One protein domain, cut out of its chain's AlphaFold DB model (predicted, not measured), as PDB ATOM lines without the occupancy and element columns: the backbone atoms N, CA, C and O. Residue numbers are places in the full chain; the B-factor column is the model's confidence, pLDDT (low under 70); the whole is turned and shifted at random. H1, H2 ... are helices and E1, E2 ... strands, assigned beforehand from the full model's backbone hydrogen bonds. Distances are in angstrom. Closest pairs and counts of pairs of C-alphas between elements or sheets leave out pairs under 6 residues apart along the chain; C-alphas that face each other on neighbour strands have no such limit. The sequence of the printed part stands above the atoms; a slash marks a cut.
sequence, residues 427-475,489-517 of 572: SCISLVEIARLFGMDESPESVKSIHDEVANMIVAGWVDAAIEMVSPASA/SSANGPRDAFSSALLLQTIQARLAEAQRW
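What this domain is: This is residues 427 to 475 and 489 to 517 of the 572 residues of the protein "COP9 signalosome complex subunit 3" of Tilletia controversa (dwarf bunt fungus) (UniProt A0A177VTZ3). A small, loose group of two helices, H1 and H2, set about perpendicular to each other, holds two short strands, E1 and E2, at one side, while a third helix, H3, sticks out far from this group as a free arm that makes the length of the whole. A stretch with no named element, residues 489 to 500, leads into H3. The printed part has 78 residues, with the order E1, H1, H2, E2, H3, and is mostly helix; E1 and E2 pair with no named strand. It is extended, with a radius of gyration of the C-alphas of 18.8 A and spans of 55 by 27 by 18 A.

Where its parts are: E1, residues 428 to 430, begins at C-alpha 428 (-35.446, -3.912, 39.603). H1 covers residues 431 to 438, and H2, residues 446 to 459, is 20.1 A long. E2, residues 465 to 470, is 14.5 A long. H3, residues 501 to 517, is 24.3 A long and ends at C-alpha 517 (-8.813, -12.525, 9.733).

How they stand to each other: E1 and H1 meet only through their tight link. H1 and H2 touch, H2 with residues 446 to 451 alone; the closest C-alphas, of Leu 431 and Val 447, are 6.0 A apart, and the lines are about perpendicular at 80 degrees. The closest C-alphas of H2 and E2, of Ile 458 and Ala 465, are 6.5 A apart. E1 and E2 are near each other. H3 is apart from H2 and E2. In H1, H2 and H3 every O i to N i+4 pair is within hydrogen-bond range.

The domain as a whole: The C-alphas farthest apart, of Ala 475 and Arg 516, are 59.6 A apart. Residues 476 to 488 are not printed; C-alphas 475 and 489 are 27.5 A apart across this cut. Residues 499 to 506 and 508 to 517 stand free. The pLDDT is under 70 at residues 472 to 475 and 489 to 499.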
ATOM      1  N   SER A 427     -31.301  -4.435  39.126       86.31
ATOM      2  CA  SER A 427     -32.118  -5.465  38.463       86.31
ATOM      3  C   SER A 427     -33.608  -5.100  38.433       86.31
ATOM      4  O   SER A 427     -34.360  -5.607  37.605       86.31
ATOM      5  N   CYS A 428     -34.048  -4.240  39.352       87.00
ATOM      6  CA  CYS A 428     -35.446  -3.912  39.603       87.00
ATOM      7  C   CYS A 428     -35.505  -2.525  40.272       87.00
ATOM      8  O   CYS A 428     -34.848  -2.335  41.295       87.00
ATOM      9  N   ILE A 429     -36.246  -1.561  39.716       90.81
ATOM     10  CA  ILE A 429     -36.374  -0.193  40.261       90.81
ATOM     11  C   ILE A 429     -37.763   0.394  39.953       90.81
ATOM     12  O   ILE A 429     -38.332   0.112  38.901       90.81
ATOM     13  N   SER A 430     -38.346   1.187  40.857       90.31
ATOM     14  CA  SER A 430     -39.637   1.846  40.605       90.31
ATOM     15  C   SER A 430     -39.476   3.079  39.710       90.31
ATOM     16  O   SER A 430     -38.445   3.750  39.749       90.31
ATOM     17  N   LEU A 431     -40.511   3.425  38.935       88.06
ATOM     18  CA  LEU A 431     -40.491   4.657  38.129       88.06
ATOM     19  C   LEU A 431     -40.371   5.930  38.988       88.06
ATOM     20  O   LEU A 431     -39.772   6.907  38.550       88.06
ATOM     21  N   VAL A 432     -40.896   5.901  40.218       88.62
ATOM     22  CA  VAL A 432     -40.789   7.014  41.179       88.62
ATOM     23  C   VAL A 432     -39.338   7.214  41.630       88.62
ATOM     24  O   VAL A 432     -38.850   8.339  41.627       88.62
ATOM     25  N   GLU A 433     -38.608   6.134  41.932       87.94
ATOM     26  CA  GLU A 433     -37.193   6.246  42.308       87.94
ATOM     27  C   GLU A 433     -36.322   6.644  41.098       87.94
ATOM     28  O   GLU A 433     -35.359   7.382  41.276       87.94
ATOM     29  N   ILE A 434     -36.685   6.268  39.860       88.06
ATOM     30  CA  ILE A 434     -36.031   6.819  38.653       88.06
ATOM     31  C   ILE A 434     -36.261   8.339  38.555       88.06
ATOM     32  O   ILE A 434     -35.293   9.072  38.357       88.06
ATOM     33  N   ALA A 435     -37.495   8.828  38.741       87.69
ATOM     34  CA  ALA A 435     -37.801  10.266  38.721       87.69
ATOM     35  C   ALA A 435     -36.965  11.039  39.750       87.69
ATOM     36  O   ALA A 435     -36.306  12.029  39.424       87.69
ATOM     37  N   ARG A 436     -36.916  10.509  40.972       87.62
ATOM     38  CA  ARG A 436     -36.155  11.059  42.090       87.62
ATOM     39  C   ARG A 436     -34.645  11.059  41.838       87.62
ATOM     40  O   ARG A 436     -33.995  12.076  42.069       87.62
ATOM     41  N   LEU A 437     -34.086   9.967  41.305       86.44
ATOM     42  CA  LEU A 437     -32.681   9.892  40.876       86.44
ATOM     43  C   LEU A 437     -32.363  10.855  39.725       86.44
ATOM     44  O   LEU A 437     -31.206  11.234  39.549       86.44
ATOM     45  N   PHE A 438     -33.361  11.251  38.931       85.94
ATOM     46  CA  PHE A 438     -33.174  12.204  37.837       85.94
ATOM     47  C   PHE A 438     -33.273  13.668  38.281       85.94
ATOM     48  O   PHE A 438     -32.873  14.542  37.511       85.94
ATOM     49  N   GLY A 439     -33.713  13.929  39.519       82.31
ATOM     50  CA  GLY A 439     -33.960  15.273  40.048       82.31
ATOM     51  C   GLY A 439     -35.325  15.842  39.650       82.31
ATOM     52  O   GLY A 439     -35.511  17.054  39.691       82.31
ATOM     53  N   MET A 440     -36.260  14.985  39.232       82.81
ATOM     54  CA  MET A 440     -37.625  15.361  38.859       82.81
ATOM     55  C   MET A 440     -38.566  15.204  40.056       82.81
ATOM     56  O   MET A 440     -38.397  14.292  40.867       82.81
ATOM     57  N   ASP A 441     -39.601  16.044  40.136       82.62
ATOM     58  CA  ASP A 441     -40.670  15.877  41.125       82.62
ATOM     59  C   ASP A 441     -41.343  14.504  40.981       82.62
ATOM     60  O   ASP A 441     -41.571  14.040  39.860       82.62
ATOM     61  N   GLU A 442     -41.781  13.906  42.093       79.81
ATOM     62  CA  GLU A 442     -42.558  12.649  42.143       79.81
ATOM     63  C   GLU A 442     -44.009  12.815  41.617       79.81
ATOM     64  O   GLU A 442     -44.944  12.134  42.040       79.81
ATOM     65  N   SER A 443     -44.218  13.754  40.691       85.06
ATOM     66  CA  SER A 443     -45.512  14.073  40.097       85.06
ATOM     67  C   SER A 443     -46.019  12.936  39.192       85.06
ATOM     68  O   SER A 443     -45.227  12.238  38.545       85.06
ATOM     69  N   PRO A 444     -47.349  12.776  39.046       82.81
ATOM     70  CA  PRO A 444     -47.930  11.797  38.130       82.81
ATOM     71  C   PRO A 444     -47.711  12.144  36.646       82.81
ATOM     72  O   PRO A 444     -48.167  11.391  35.787       82.81
ATOM     73  N   GLU A 445     -47.064  13.267  36.327       85.25
ATOM     74  CA  GLU A 445     -46.679  13.661  34.966       85.25
ATOM     75  C   GLU A 445     -45.217  13.277  34.693       85.25
ATOM     76  O   GLU A 445     -44.949  12.593  33.707       85.25
ATOM     77  N   SER A 446     -44.301  13.564  35.627       84.12
ATOM     78  CA  SER A 446     -42.902  13.102  35.592       84.12
ATOM     79  C   SER A 446     -42.819  11.578  35.451       84.12
ATOM     80  O   SER A 446     -42.110  11.053  34.594       84.12
ATOM     81  N   VAL A 447     -43.604  10.855  36.260       86.12
ATOM     82  CA  VAL A 447     -43.638   9.383  36.263       86.12
ATOM     83  C   VAL A 447     -44.174   8.815  34.939       86.12
ATOM     84  O   VAL A 447     -43.710   7.760  34.511       86.12
ATOM     85  N   LYS A 448     -45.090   9.518  34.252       87.50
ATOM     86  CA  LYS A 448     -45.546   9.141  32.898       87.50
ATOM     87  C   LYS A 448     -44.473   9.409  31.848       87.50
ATOM     88  O   LYS A 448     -44.191   8.525  31.055       87.50
ATOM     89  N   SER A 449     -43.815  10.569  31.891       87.75
ATOM     90  CA  SER A 449     -42.726  10.887  30.956       87.75
ATOM     91  C   SER A 449     -41.620   9.824  30.989       87.75
ATOM     92  O   SER A 449     -41.107   9.433  29.946       87.75
ATOM     93  N   ILE A 450     -41.288   9.311  32.178       88.12
ATOM     94  CA  ILE A 450     -40.293   8.241  32.347       88.12
ATOM     95  C   ILE A 450     -40.864   6.871  31.957       88.12
ATOM     96  O   ILE A 450     -40.144   6.077  31.359       88.12
ATOM     97  N   HIS A 451     -42.139   6.579  32.248       89.31
ATOM     98  CA  HIS A 451     -42.813   5.372  31.746       89.31
ATOM     99  C   HIS A 451     -42.720   5.281  30.216       89.31
ATOM    100  O   HIS A 451     -42.317   4.250  29.680       89.31
ATOM    101  N   ASP A 452     -43.067   6.370  29.534       89.44
ATOM    102  CA  ASP A 452     -43.163   6.423  28.080       89.44
ATOM    103  C   ASP A 452     -41.768   6.396  27.434       89.44
ATOM    104  O   ASP A 452     -41.567   5.699  26.440       89.44
ATOM    105  N   GLU A 453     -40.763   7.032  28.048       88.75
ATOM    106  CA  GLU A 453     -39.364   6.908  27.622       88.75
ATOM    107  C   GLU A 453     -38.823   5.478  27.808       88.75
ATOM    108  O   GLU A 453     -38.221   4.921  26.890       88.75
ATOM    109  N   VAL A 454     -39.092   4.820  28.945       89.75
ATOM    110  CA  VAL A 454     -38.727   3.403  29.148       89.75
ATOM    111  C   VAL A 454     -39.433   2.505  28.123       89.75
ATOM    112  O   VAL A 454     -38.805   1.598  27.574       89.75
ATOM    113  N   ALA A 455     -40.707   2.763  27.813       88.75
ATOM    114  CA  ALA A 455     -41.444   2.026  26.788       88.75
ATOM    115  C   ALA A 455     -40.829   2.215  25.388       88.75
ATOM    116  O   ALA A 455     -40.600   1.228  24.687       88.75
ATOM    117  N   ASN A 456     -40.475   3.450  25.013       88.94
ATOM    118  CA  ASN A 456     -39.769   3.754  23.764       88.94
ATOM    119  C   ASN A 456     -38.421   3.019  23.681       88.94
ATOM    120  O   ASN A 456     -38.113   2.411  22.656       88.94
ATOM    121  N   MET A 457     -37.639   3.005  24.766       87.62
ATOM    122  CA  MET A 457     -36.359   2.288  24.832       87.62
ATOM    123  C   MET A 457     -36.499   0.768  24.672       87.62
ATOM    124  O   MET A 457     -35.632   0.145  24.053       87.62
ATOM    125  N   ILE A 458     -37.566   0.172  25.216       87.81
ATOM    126  CA  ILE A 458     -37.866  -1.261  25.065       87.81
ATOM    127  C   ILE A 458     -38.267  -1.561  23.615       87.81
ATOM    128  O   ILE A 458     -37.718  -2.480  23.011       87.81
ATOM    129  N   VAL A 459     -39.161  -0.760  23.020       87.69
ATOM    130  CA  VAL A 459     -39.597  -0.916  21.615       87.69
ATOM    131  C   VAL A 459     -38.435  -0.726  20.632       87.69
ATOM    132  O   VAL A 459     -38.345  -1.447  19.642       87.69
ATOM    133  N   ALA A 460     -37.510   0.192  20.921       82.38
ATOM    134  CA  ALA A 460     -36.294   0.392  20.135       82.38
ATOM    135  C   ALA A 460     -35.224  -0.703  20.348       82.38
ATOM    136  O   ALA A 460     -34.236  -0.734  19.616       82.38
ATOM    137  N   GLY A 461     -35.375  -1.577  21.354       81.19
ATOM    138  CA  GLY A 461     -34.397  -2.616  21.704       81.19
ATOM    139  C   GLY A 461     -33.132  -2.104  22.413       81.19
ATOM    140  O   GLY A 461     -32.129  -2.813  22.469       81.19
ATOM    141  N   TRP A 462     -33.145  -0.878  22.950       80.19
ATOM    142  CA  TRP A 462     -31.973  -0.237  23.579       80.19
ATOM    143  C   TRP A 462     -31.713  -0.721  25.012       80.19
ATOM    144  O   TRP A 462     -30.586  -0.620  25.511       80.19
ATOM    145  N   VAL A 463     -32.755  -1.225  25.679       83.38
ATOM    146  CA  VAL A 463     -32.722  -1.829  27.017       83.38
ATOM    147  C   VAL A 463     -33.666  -3.031  27.032       83.38
ATOM    148  O   VAL A 463     -34.841  -2.904  26.700       83.38
ATOM    149  N   ASP A 464     -33.161  -4.187  27.465       82.12
ATOM    150  CA  ASP A 464     -33.982  -5.368  27.752       82.12
ATOM    151  C   ASP A 464     -34.598  -5.217  29.153       82.12
ATOM    152  O   ASP A 464     -33.928  -5.372  30.181       82.12
ATOM    153  N   ALA A 465     -35.870  -4.823  29.199       85.06
ATOM    154  CA  ALA A 465     -36.623  -4.633  30.430       85.06
ATOM    155  C   ALA A 465     -38.108  -4.955  30.244       85.06
ATOM    156  O   ALA A 465     -38.646  -4.911  29.140       85.06
ATOM    157  N   ALA A 466     -38.779  -5.237  31.359       86.06
ATOM    158  CA  ALA A 466     -40.231  -5.292  31.445       86.06
ATOM    159  C   ALA A 466     -40.724  -4.275  32.482       86.06
ATOM    160  O   ALA A 466     -40.132  -4.147  33.556       86.06
ATOM    161  N   ILE A 467     -41.812  -3.570  32.169       86.19
ATOM    162  CA  ILE A 467     -42.550  -2.760  33.143       86.19
ATOM    163  C   ILE A 467     -43.599  -3.677  33.781       86.19
ATOM    164  O   ILE A 467     -44.476  -4.195  33.094       86.19
ATOM    165  N   GLU A 468     -43.494  -3.903  35.088       86.31
ATOM    166  CA  GLU A 468     -44.391  -4.769  35.854       86.31
ATOM    167  C   GLU A 468     -45.119  -3.975  36.947       86.31
ATOM    168  O   GLU A 468     -44.525  -3.150  37.641       86.31
ATOM    169  N   MET A 469     -46.408  -4.259  37.137       83.12
ATOM    170  CA  MET A 469     -47.216  -3.673  38.210       83.12
ATOM    171  C   MET A 469     -47.081  -4.523  39.477       83.12
ATOM    172  O   MET A 469     -47.781  -5.522  39.648       83.12
ATOM    173  N   VAL A 470     -46.166  -4.142  40.369       79.88
ATOM    174  CA  VAL A 470     -45.835  -4.906  41.579       79.88
ATOM    175  C   VAL A 470     -46.593  -4.344  42.781       79.88
ATOM    176  O   VAL A 470     -46.424  -3.183  43.151       79.88
ATOM    177  N   SER A 471     -47.404  -5.177  43.435       75.75
ATOM    178  CA  SER A 471     -47.957  -4.847  44.755       75.75
ATOM    179  C   SER A 471     -46.904  -5.143  45.837       75.75
ATOM    180  O   SER A 471     -46.369  -6.258  45.840       75.75
ATOM    181  N   PRO A 472     -46.550  -4.204  46.738       69.25
ATOM    182  CA  PRO A 472     -45.498  -4.448  47.722       69.25
ATOM    183  C   PRO A 472     -45.930  -5.498  48.756       69.25
ATOM    184  O   PRO A 472     -46.990  -5.377  49.363       69.25
ATOM    185  N   ALA A 473     -45.083  -6.499  49.011       63.81
ATOM    186  CA  ALA A 473     -45.414  -7.654  49.859       63.81
ATOM    187  C   ALA A 473     -45.725  -7.325  51.340       63.81
ATOM    188  O   ALA A 473     -46.204  -8.189  52.072       63.81
ATOM    189  N   SER A 474     -45.448  -6.097  51.782       63.12
ATOM    190  CA  SER A 474     -45.711  -5.575  53.130       63.12
ATOM    191  C   SER A 474     -46.736  -4.430  53.167       63.12
ATOM    192  O   SER A 474     -46.945  -3.839  54.227       63.12
ATOM    193  N   ALA A 475     -47.360  -4.082  52.037       61.91
ATOM    194  CA  ALA A 475     -48.311  -2.975  51.968       61.91
ATOM    195  C   ALA A 475     -49.714  -3.363  52.489       61.91
ATOM    196  O   ALA A 475     -50.133  -4.516  52.344       61.91
ATOM    197  N   SER A 489     -30.965  -8.555  32.897       60.34
ATOM    198  CA  SER A 489     -29.520  -8.712  32.722       60.34
ATOM    199  C   SER A 489     -29.209  -9.945  31.873       60.34
ATOM    200  O   SER A 489     -29.739 -11.028  32.127       60.34
ATOM    201  N   SER A 490     -28.257  -9.796  30.946       52.62
ATOM    202  CA  SER A 490     -27.715 -10.855  30.076       52.62
ATOM    203  C   SER A 490     -27.157 -12.083  30.818       52.62
ATOM    204  O   SER A 490     -26.778 -13.047  30.159       52.62
ATOM    205  N   ALA A 491     -27.053 -12.037  32.150       46.16
ATOM    206  CA  ALA A 491     -26.596 -13.137  32.998       46.16
ATOM    207  C   ALA A 491     -27.734 -13.951  33.655       46.16
ATOM    208  O   ALA A 491     -27.508 -15.095  34.036       46.16
ATOM    209  N   ASN A 492     -28.945 -13.387  33.798       42.53
ATOM    210  CA  ASN A 492     -29.979 -13.910  34.715       42.53
ATOM    211  C   ASN A 492     -31.261 -14.408  34.017       42.53
ATOM    212  O   ASN A 492     -32.288 -14.610  34.663       42.53
ATOM    213  N   GLY A 493     -31.217 -14.611  32.703       43.66
ATOM    214  CA  GLY A 493     -32.304 -15.192  31.919       43.66
ATOM    215  C   GLY A 493     -31.818 -15.554  30.515       43.66
ATOM    216  O   GLY A 493     -30.807 -15.004  30.070       43.66
ATOM    217  N   PRO A 494     -32.487 -16.482  29.809       43.84
ATOM    218  CA  PRO A 494     -32.053 -16.908  28.488       43.84
ATOM    219  C   PRO A 494     -32.313 -15.808  27.453       43.84
ATOM    220  O   PRO A 494     -33.369 -15.770  26.825       43.84
ATOM    221  N   ARG A 495     -31.305 -14.958  27.219       49.16
ATOM    222  CA  ARG A 495     -31.070 -14.414  25.878       49.16
ATOM    223  C   ARG A 495     -30.885 -15.603  24.945       49.16
ATOM    224  O   ARG A 495     -29.862 -16.274  25.047       49.16
ATOM    225  N   ASP A 496     -31.902 -15.872  24.130       54.44
ATOM    226  CA  ASP A 496     -31.940 -16.850  23.040       54.44
ATOM    227  C   ASP A 496     -30.978 -18.029  23.224       54.44
ATOM    228  O   ASP A 496     -29.940 -18.095  22.565       54.44
ATOM    229  N   ALA A 497     -31.320 -18.957  24.131       55.19
ATOM    230  CA  ALA A 497     -30.538 -20.172  24.375       55.19
ATOM    231  C   ALA A 497     -30.135 -20.795  23.026       55.19
ATOM    232  O   ALA A 497     -31.024 -21.195  22.279       55.19
ATOM    233  N   PHE A 498     -28.831 -20.780  22.710       60.53
ATOM    234  CA  PHE A 498     -28.251 -20.602  21.360       60.53
ATOM    235  C   PHE A 498     -28.760 -21.561  20.257       60.53
ATOM    236  O   PHE A 498     -28.049 -22.458  19.809       60.53
ATOM    237  N   SER A 499     -30.004 -21.367  19.818       66.88
ATOM    238  CA  SER A 499     -30.758 -22.310  18.976       66.88
ATOM    239  C   SER A 499     -31.707 -21.640  17.978       66.88
ATOM    240  O   SER A 499     -32.229 -22.313  17.089       66.88
ATOM    241  N   SER A 500     -31.914 -20.319  18.063       80.00
ATOM    242  CA  SER A 500     -32.637 -19.588  17.023       80.00
ATOM    243  C   SER A 500     -31.794 -19.559  15.741       80.00
ATOM    244  O   SER A 500     -30.605 -19.230  15.757       80.00
ATOM    245  N   ALA A 501     -32.401 -19.919  14.606       84.06
ATOM    246  CA  ALA A 501     -31.679 -20.077  13.339       84.06
ATOM    247  C   ALA A 501     -30.955 -18.788  12.895       84.06
ATOM    248  O   ALA A 501     -29.846 -18.854  12.373       84.06
ATOM    249  N   LEU A 502     -31.540 -17.618  13.180       83.62
ATOM    250  CA  LEU A 502     -30.946 -16.305  12.910       83.62
ATOM    251  C   LEU A 502     -29.670 -16.046  13.734       83.62
ATOM    252  O   LEU A 502     -28.697 -15.489  13.221       83.62
ATOM    253  N   LEU A 503     -29.647 -16.468  15.002       82.31
ATOM    254  CA  LEU A 503     -28.468 -16.335  15.856       82.31
ATOM    255  C   LEU A 503     -27.373 -17.314  15.420       82.31
ATOM    256  O   LEU A 503     -26.213 -16.921  15.335       82.31
ATOM    257  N   LEU A 504     -27.735 -18.548  15.050       86.44
ATOM    258  CA  LEU A 504     -26.795 -19.513  14.469       86.44
ATOM    259  C   LEU A 504     -26.189 -19.003  13.150       86.44
ATOM    260  O   LEU A 504     -24.974 -19.079  12.980       86.44
ATOM    261  N   GLN A 505     -26.991 -18.411  12.260       88.44
ATOM    262  CA  GLN A 505     -26.510 -17.775  11.026       88.44
ATOM    263  C   GLN A 505     -25.563 -16.598  11.321       88.44
ATOM    264  O   GLN A 505     -24.530 -16.446  10.669       88.44
ATOM    265  N   THR A 506     -25.873 -15.790  12.339       87.81
ATOM    266  CA  THR A 506     -25.026 -14.670  12.779       87.81
ATOM    267  C   THR A 506     -23.693 -15.164  13.354       87.81
ATOM    268  O   THR A 506     -22.638 -14.622  13.026       87.81
ATOM    269  N   ILE A 507     -23.713 -16.231  14.161       88.44
ATOM    270  CA  ILE A 507     -22.510 -16.885  14.698       88.44
ATOM    271  C   ILE A 507     -21.666 -17.480  13.564       88.44
ATOM    272  O   ILE A 507     -20.452 -17.300  13.560       88.44
ATOM    273  N   GLN A 508     -22.285 -18.124  12.570       91.31
ATOM    274  CA  GLN A 508     -21.590 -18.637  11.382       91.31
ATOM    275  C   GLN A 508     -20.925 -17.512  10.574       91.31
ATOM    276  O   GLN A 508     -19.764 -17.650  10.190       91.31
ATOM    277  N   ALA A 509     -21.609 -16.382  10.371       89.75
ATOM    278  CA  ALA A 509     -21.043 -15.218   9.687       89.75
ATOM    279  C   ALA A 509     -19.835 -14.631  10.442       89.75
ATOM    280  O   ALA A 509     -18.782 -14.414   9.843       89.75
ATOM    281  N   ARG A 510     -19.944 -14.447  11.768       90.62
ATOM    282  CA  ARG A 510     -18.830 -13.974  12.613       90.62
ATOM    283  C   ARG A 510     -17.677 -14.980  12.705       90.62
ATOM    284  O   ARG A 510     -16.522 -14.573  12.779       90.62
ATOM    285  N   LEU A 511     -17.959 -16.282  12.654       93.81
ATOM    286  CA  LEU A 511     -16.926 -17.320  12.599       93.81
ATOM    287  C   LEU A 511     -16.170 -17.296  11.262       93.81
ATOM    288  O   LEU A 511     -14.947 -17.394  11.266       93.81
ATOM    289  N   ALA A 512     -16.867 -17.117  10.136       92.69
ATOM    290  CA  ALA A 512     -16.240 -16.972   8.821       92.69
ATOM    291  C   ALA A 512     -15.384 -15.691   8.724       92.69
ATOM    292  O   ALA A 512     -14.276 -15.721   8.188       92.69
ATOM    293  N   GLU A 513     -15.854 -14.584   9.303       90.19
ATOM    294  CA  GLU A 513     -15.093 -13.336   9.445       90.19
ATOM    295  C   GLU A 513     -13.817 -13.537  10.284       90.19
ATOM    296  O   GLU A 513     -12.725 -13.176   9.847       90.19
ATOM    297  N   ALA A 514     -13.917 -14.192  11.446       93.56
ATOM    298  CA  ALA A 514     -12.761 -14.515  12.284       93.56
ATOM    299  C   ALA A 514     -11.773 -15.481  11.594       93.56
ATOM    300  O   ALA A 514     -10.560 -15.337  11.742       93.56
ATOM    301  N   GLN A 515     -12.270 -16.441  10.806       94.69
ATOM    302  CA  GLN A 515     -11.440 -17.345  10.004       94.69
ATOM    303  C   GLN A 515     -10.697 -16.607   8.880       94.69
ATOM    304  O   GLN A 515      -9.507 -16.862   8.694       94.69
ATOM    305  N   ARG A 516     -11.347 -15.656   8.186       90.75
ATOM    306  CA  ARG A 516     -10.680 -14.750   7.232       90.75
ATOM    307  C   ARG A 516      -9.544 -14.002   7.922       90.75
ATOM    308  O   ARG A 516      -8.408 -14.106   7.474       90.75
ATOM    309  N   TRP A 517      -9.829 -13.309   9.026       90.38
ATOM    310  CA  TRP A 517      -8.813 -12.525   9.733       90.38
ATOM    311  C   TRP A 517      -7.646 -13.378  10.234       90.38
ATOM    312  O   TRP A 517      -6.500 -12.962  10.082       90.38
TER     313      TRP A 517